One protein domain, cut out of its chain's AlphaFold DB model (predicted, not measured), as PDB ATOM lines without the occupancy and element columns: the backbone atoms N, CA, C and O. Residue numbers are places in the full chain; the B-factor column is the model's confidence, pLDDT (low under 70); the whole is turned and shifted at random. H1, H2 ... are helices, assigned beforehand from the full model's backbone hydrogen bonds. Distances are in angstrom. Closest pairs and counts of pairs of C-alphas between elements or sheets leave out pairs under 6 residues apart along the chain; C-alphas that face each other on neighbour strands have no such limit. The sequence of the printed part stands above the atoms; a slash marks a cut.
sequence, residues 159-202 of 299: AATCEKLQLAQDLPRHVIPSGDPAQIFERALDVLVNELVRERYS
ATOM      1  N   ALA A 159      -2.147  38.903 -47.393       67.94
ATOM      2  CA  ALA A 159      -1.724  39.957 -46.465       67.94
ATOM      3  C   ALA A 159      -0.894  39.397 -45.294       67.94
ATOM      4  O   ALA A 159       0.192  39.899 -45.012       67.94
ATOM      5  N   ALA A 160      -1.336  38.280 -44.705       79.19
ATOM      6  CA  ALA A 160      -0.615  37.598 -43.632       79.19
ATOM      7  C   ALA A 160       0.783  37.117 -44.066       79.19
ATOM      8  O   ALA A 160       1.723  37.132 -43.272       79.19
ATOM      9  N   THR A 161       0.954  36.690 -45.323       78.94
ATOM     10  CA  THR A 161       2.276  36.332 -45.860       78.94
ATOM     11  C   THR A 161       3.169  37.565 -46.014       78.94
ATOM     12  O   THR A 161       4.349  37.499 -45.674       78.94
ATOM     13  N   CYS A 162       2.625  38.695 -46.475       77.69
ATOM     14  CA  CYS A 162       3.368  39.955 -46.572       77.69
ATOM     15  C   CYS A 162       3.815  40.479 -45.198       77.69
ATOM     16  O   CYS A 162       4.964  40.894 -45.061       77.69
ATOM     17  N   GLU A 163       2.955  40.408 -44.180       77.25
ATOM     18  CA  GLU A 163       3.296  40.780 -42.798       77.25
ATOM     19  C   GLU A 163       4.432  39.911 -42.243       77.25
ATOM     20  O   GLU A 163       5.403  40.422 -41.685       77.25
ATOM     21  N   LYS A 164       4.363  38.591 -42.462       82.56
ATOM     22  CA  LYS A 164       5.436  37.663 -42.073       82.56
ATOM     23  C   LYS A 164       6.746  37.960 -42.799       82.56
ATOM     24  O   LYS A 164       7.800  37.882 -42.174       82.56
ATOM     25  N   LEU A 165       6.694  38.302 -44.090       83.94
ATOM     26  CA  LEU A 165       7.887  38.671 -44.853       83.94
ATOM     27  C   LEU A 165       8.522  39.951 -44.299       83.94
ATOM     28  O   LEU A 165       9.725  39.962 -44.077       83.94
ATOM     29  N   GLN A 166       7.729  40.988 -44.021       77.56
ATOM     30  CA  GLN A 166       8.221  42.235 -43.423       77.56
ATOM     31  C   GLN A 166       8.883  41.979 -42.066       77.56
ATOM     32  O   GLN A 166      10.023  42.378 -41.843       77.56
ATOM     33  N   LEU A 167       8.226  41.206 -41.197       79.00
ATOM     34  CA  LEU A 167       8.796  40.815 -39.909       79.00
ATOM     35  C   LEU A 167      10.115  40.038 -40.077       79.00
ATOM     36  O   LEU A 167      11.088  40.285 -39.362       79.00
ATOM     37  N   ALA A 168      10.178  39.130 -41.053       79.12
ATOM     38  CA  ALA A 168      11.386  38.376 -41.381       79.12
ATOM     39  C   ALA A 168      12.493  39.228 -42.028       79.12
ATOM     40  O   ALA A 168      13.644  38.804 -42.021       79.12
ATOM     41  N   GLN A 169      12.190  40.413 -42.564       75.44
ATOM     42  CA  GLN A 169      13.193  41.385 -43.013       75.44
ATOM     43  C   GLN A 169      13.777  42.185 -41.844       75.44
ATOM     44  O   GLN A 169      14.959  42.527 -41.861       75.44
ATOM     45  N   ASP A 170      12.971  42.456 -40.815       72.19
ATOM     46  CA  ASP A 170      13.361  43.300 -39.686       72.19
ATOM     47  C   ASP A 170      14.149  42.567 -38.597       72.19
ATOM     48  O   ASP A 170      15.080  43.135 -38.022       72.19
ATOM     49  N   LEU A 171      13.802  41.312 -38.309       76.00
ATOM     50  CA  LEU A 171      14.409  40.551 -37.211       76.00
ATOM     51  C   LEU A 171      15.873  40.127 -37.461       76.00
ATOM     52  O   LEU A 171      16.698  40.292 -36.561       76.00
ATOM     53  N   PRO A 172      16.268  39.605 -38.639       66.75
ATOM     54  CA  PRO A 172      17.620  39.100 -38.859       66.75
ATOM     55  C   PRO A 172      18.587  40.175 -39.380       66.75
ATOM     56  O   PRO A 172      19.504  39.846 -40.130       66.75
ATOM     57  N   ARG A 173      18.450  41.448 -38.980       60.94
ATOM     58  CA  ARG A 173      19.298  42.561 -39.472       60.94
ATOM     59  C   ARG A 173      20.803  42.382 -39.225       60.94
ATOM     60  O   ARG A 173      21.610  42.962 -39.943       60.94
ATOM     61  N   HIS A 174      21.196  41.544 -38.265       61.12
ATOM     62  CA  HIS A 174      22.602  41.179 -38.035       61.12
ATOM     63  C   HIS A 174      23.138  40.114 -39.005       61.12
ATOM     64  O   HIS A 174      24.345  40.016 -39.193       61.12
ATOM     65  N   VAL A 175      22.258  39.312 -39.613       63.94
ATOM     66  CA  VAL A 175      22.623  38.170 -40.471       63.94
ATOM     67  C   VAL A 175      22.285  38.436 -41.944       63.94
ATOM     68  O   VAL A 175      22.900  37.847 -42.828       63.94
ATOM     69  N   ILE A 176      21.313  39.312 -42.220       63.38
ATOM     70  CA  ILE A 176      20.976  39.845 -43.548       63.38
ATOM     71  C   ILE A 176      20.816  41.367 -43.409       63.38
ATOM     72  O   ILE A 176      19.699  41.859 -43.243       63.38
ATOM     73  N   PRO A 177      21.916  42.137 -43.472       59.47
ATOM     74  CA  PRO A 177      21.863  43.589 -43.290       59.47
ATOM     75  C   PRO A 177      20.959  44.306 -44.302       59.47
ATOM     76  O   PRO A 177      20.398  45.355 -43.999       59.47
ATOM     77  N   SER A 178      20.800  43.733 -45.501       64.31
ATOM     78  CA  SER A 178      19.987  44.288 -46.586       64.31
ATOM     79  C   SER A 178      18.492  43.968 -46.492       64.31
ATOM     80  O   SER A 178      17.712  44.582 -47.215       64.31
ATOM     81  N   GLY A 179      18.084  42.997 -45.664       67.88
ATOM     82  CA  GLY A 179      16.711  42.477 -45.673       67.88
ATOM     83  C   GLY A 179      16.284  41.902 -47.032       67.88
ATOM     84  O   GLY A 179      15.108  41.983 -47.388       67.88
ATOM     85  N   ASP A 180      17.235  41.375 -47.815       78.25
ATOM     86  CA  ASP A 180      16.986  40.826 -49.152       78.25
ATOM     87  C   ASP A 180      15.953  39.681 -49.100       78.25
ATOM     88  O   ASP A 180      16.236  38.630 -48.509       78.25
ATOM     89  N   PRO A 181      14.771  39.846 -49.732       78.56
ATOM     90  CA  PRO A 181      13.734  38.825 -49.747       78.56
ATOM     91  C   PRO A 181      14.212  37.474 -50.271       78.56
ATOM     92  O   PRO A 181      13.737  36.460 -49.775       78.56
ATOM     93  N   ALA A 182      15.140  37.434 -51.235       80.88
ATOM     94  CA  ALA A 182      15.599  36.174 -51.821       80.88
ATOM     95  C   ALA A 182      16.336  35.301 -50.793       80.88
ATOM     96  O   ALA A 182      16.019  34.122 -50.649       80.88
ATOM     97  N   GLN A 183      17.248  35.897 -50.019       82.88
ATOM     98  CA  GLN A 183      17.993  35.201 -48.962       82.88
ATOM     99  C   GLN A 183      17.096  34.777 -47.796       82.88
ATOM    100  O   GLN A 183      17.294  33.718 -47.200       82.88
ATOM    101  N   ILE A 184      16.099  35.600 -47.465       86.00
ATOM    102  CA  ILE A 184      15.096  35.251 -46.452       86.00
ATOM    103  C   ILE A 184      14.282  34.046 -46.920       86.00
ATOM    104  O   ILE A 184      14.080  33.109 -46.151       86.00
ATOM    105  N   PHE A 185      13.849  34.053 -48.183       85.44
ATOM    106  CA  PHE A 185      13.073  32.962 -48.761       85.44
ATOM    107  C   PHE A 185      13.872  31.660 -48.826       85.44
ATOM    108  O   PHE A 185      13.345  30.616 -48.462       85.44
ATOM    109  N   GLU A 186      15.138  31.716 -49.245       85.81
ATOM    110  CA  GLU A 186      16.033  30.555 -49.284       85.81
ATOM    111  C   GLU A 186      16.175  29.917 -47.898       85.81
ATOM    112  O   GLU A 186      15.886  28.735 -47.733       85.81
ATOM    113  N   ARG A 187      16.467  30.715 -46.864       86.12
ATOM    114  CA  ARG A 187      16.547  30.212 -45.482       86.12
ATOM    115  C   ARG A 187      15.219  29.672 -44.963       86.12
ATOM    116  O   ARG A 187      15.201  28.679 -44.240       86.12
ATOM    117  N   ALA A 188      14.106  30.322 -45.298       87.75
ATOM    118  CA  ALA A 188      12.782  29.840 -44.919       87.75
ATOM    119  C   ALA A 188      12.482  28.479 -45.568       87.75
ATOM    120  O   ALA A 188      11.947  27.590 -44.905       87.75
ATOM    121  N   LEU A 189      12.867  28.297 -46.836       89.56
ATOM    122  CA  LEU A 189      12.765  27.017 -47.530       89.56
ATOM    123  C   LEU A 189      13.687  25.966 -46.912       89.56
ATOM    124  O   LEU A 189      13.234  24.843 -46.730       89.56
ATOM    125  N   ASP A 190      14.916  26.308 -46.522       88.38
ATOM    126  CA  ASP A 190      15.810  25.372 -45.828       88.38
ATOM    127  C   ASP A 190      15.196  24.870 -44.518       88.38
ATOM    128  O   ASP A 190      15.204  23.670 -44.242       88.38
ATOM    129  N   VAL A 191      14.625  25.770 -43.712       89.44
ATOM    130  CA  VAL A 191      13.943  25.398 -42.463       89.44
ATOM    131  C   VAL A 191      12.748  24.492 -42.753       89.44
ATOM    132  O   VAL A 191      12.659  23.413 -42.168       89.44
ATOM    133  N   LEU A 192      11.879  24.883 -43.690       89.38
ATOM    134  CA  LEU A 192      10.685  24.117 -44.044       89.38
ATOM    135  C   LEU A 192      11.035  22.737 -44.619       89.38
ATOM    136  O   LEU A 192      10.434  21.734 -44.247       89.38
ATOM    137  N   VAL A 193      12.020  22.658 -45.515       86.50
ATOM    138  CA  VAL A 193      12.472  21.389 -46.099       86.50
ATOM    139  C   VAL A 193      13.045  20.484 -45.014       86.50
ATOM    140  O   VAL A 193      12.703  19.302 -44.975       86.50
ATOM    141  N   ASN A 194      13.866  21.019 -44.110       86.56
ATOM    142  CA  ASN A 194      14.419  20.245 -43.002       86.56
ATOM    143  C   ASN A 194      13.326  19.745 -42.048       86.56
ATOM    144  O   ASN A 194      13.362  18.583 -41.641       86.56
ATOM    145  N   GLU A 195      12.337  20.580 -41.723       88.50
ATOM    146  CA  GLU A 195      11.172  20.195 -40.921       88.50
ATOM    147  C   GLU A 195      10.391  19.054 -41.588       88.50
ATOM    148  O   GLU A 195      10.249  17.979 -41.003       88.50
ATOM    149  N   LEU A 196      10.007  19.220 -42.858       86.62
ATOM    150  CA  LEU A 196       9.262  18.212 -43.619       86.62
ATOM    151  C   LEU A 196      10.034  16.892 -43.772       86.62
ATOM    152  O   LEU A 196       9.444  15.811 -43.708       86.62
ATOM    153  N   VAL A 197      11.357  16.949 -43.966       85.81
ATOM    154  CA  VAL A 197      12.215  15.756 -44.037       85.81
ATOM    155  C   VAL A 197      12.265  15.039 -42.688       85.81
ATOM    156  O   VAL A 197      12.159  13.809 -42.642       85.81
ATOM    157  N   ARG A 198      12.391  15.779 -41.580       85.69
ATOM    158  CA  ARG A 198      12.366  15.208 -40.227       85.69
ATOM    159  C   ARG A 198      11.030  14.538 -39.928       85.69
ATOM    160  O   ARG A 198      11.032  13.401 -39.460       85.69
ATOM    161  N   GLU A 199       9.917  15.198 -40.228       84.69
ATOM    162  CA  GLU A 199       8.572  14.663 -39.996       84.69
ATOM    163  C   GLU A 199       8.301  13.411 -40.832       84.69
ATOM    164  O   GLU A 199       7.951  12.358 -40.294       84.69
ATOM    165  N   ARG A 200       8.519  13.489 -42.151       83.31
ATOM    166  CA  ARG A 200       8.187  12.397 -43.075       83.31
ATOM    167  C   ARG A 200       9.093  11.183 -42.898       83.31
ATOM    168  O   ARG A 200       8.614  10.049 -42.893       83.31
ATOM    169  N   TYR A 201      10.399  11.404 -42.768       85.38
ATOM    170  CA  TYR A 201      11.397  10.333 -42.802       85.38
ATOM    171  C   TYR A 201      11.982   9.998 -41.431       85.38
ATOM    172  O   TYR A 201      12.881   9.163 -41.331       85.38
ATOM    173  N   SER A 202      11.484  10.632 -40.362       86.19
ATOM    174  CA  SER A 202      12.027  10.482 -39.006       86.19
ATOM    175  C   SER A 202      13.531  10.784 -38.936       86.19
ATOM    176  O   SER A 202      14.246  10.179 -38.129       86.19
TER     177      SER A 202
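What this domain is: This is residues 159 to 202 of the 299 residues of the protein "HNHc domain-containing protein" of Acidobacteria bacterium (UniProt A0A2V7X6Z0). A long helix, H2, and a shorter one, H1, meet near their ends as an L, with the loop of residues 171 to 180 at the corner. Both arms stick out from that corner, with residues 189 to 202 and 159 to 164 standing free. The printed part has 44 residues with two named helices, H1 then H2, and no named strand; the class is all helix. It is loose, with a radius of gyration of the C-alphas of 12.3 A and spans of 35 by 25 by 15 A.

Where its parts are: H2, residues 181 to 201, is 29.4 A long and ends at C-alpha 201 (11.397, 10.333, -42.802). H1, residues 159 to 170, is 16.9 A long and begins at C-alpha 159 (-1.724, 39.957, -46.465).

How they stand to each other: H2 touches H1 with residues 181 to 184 alone, and H1 touches H2 with residues 165 to 169 alone. The closest C-alphas, of Ala 168 and Ile 184, are 7.0 A apart. Their lines are only just about perpendicular, at 72 degrees. In H1 and H2 every O i to N i+4 pair is within hydrogen-bond range.

The domain as a whole: The two C-alphas farthest apart, of Ser 178 and Ser 202, are 35.5 A apart. The printed part has no cut, and the link from H1 to H2 is short, with 10 residues. The mean pLDDT of the printed part is 79.1; residue 159 and residues 172 to 179 are under 70.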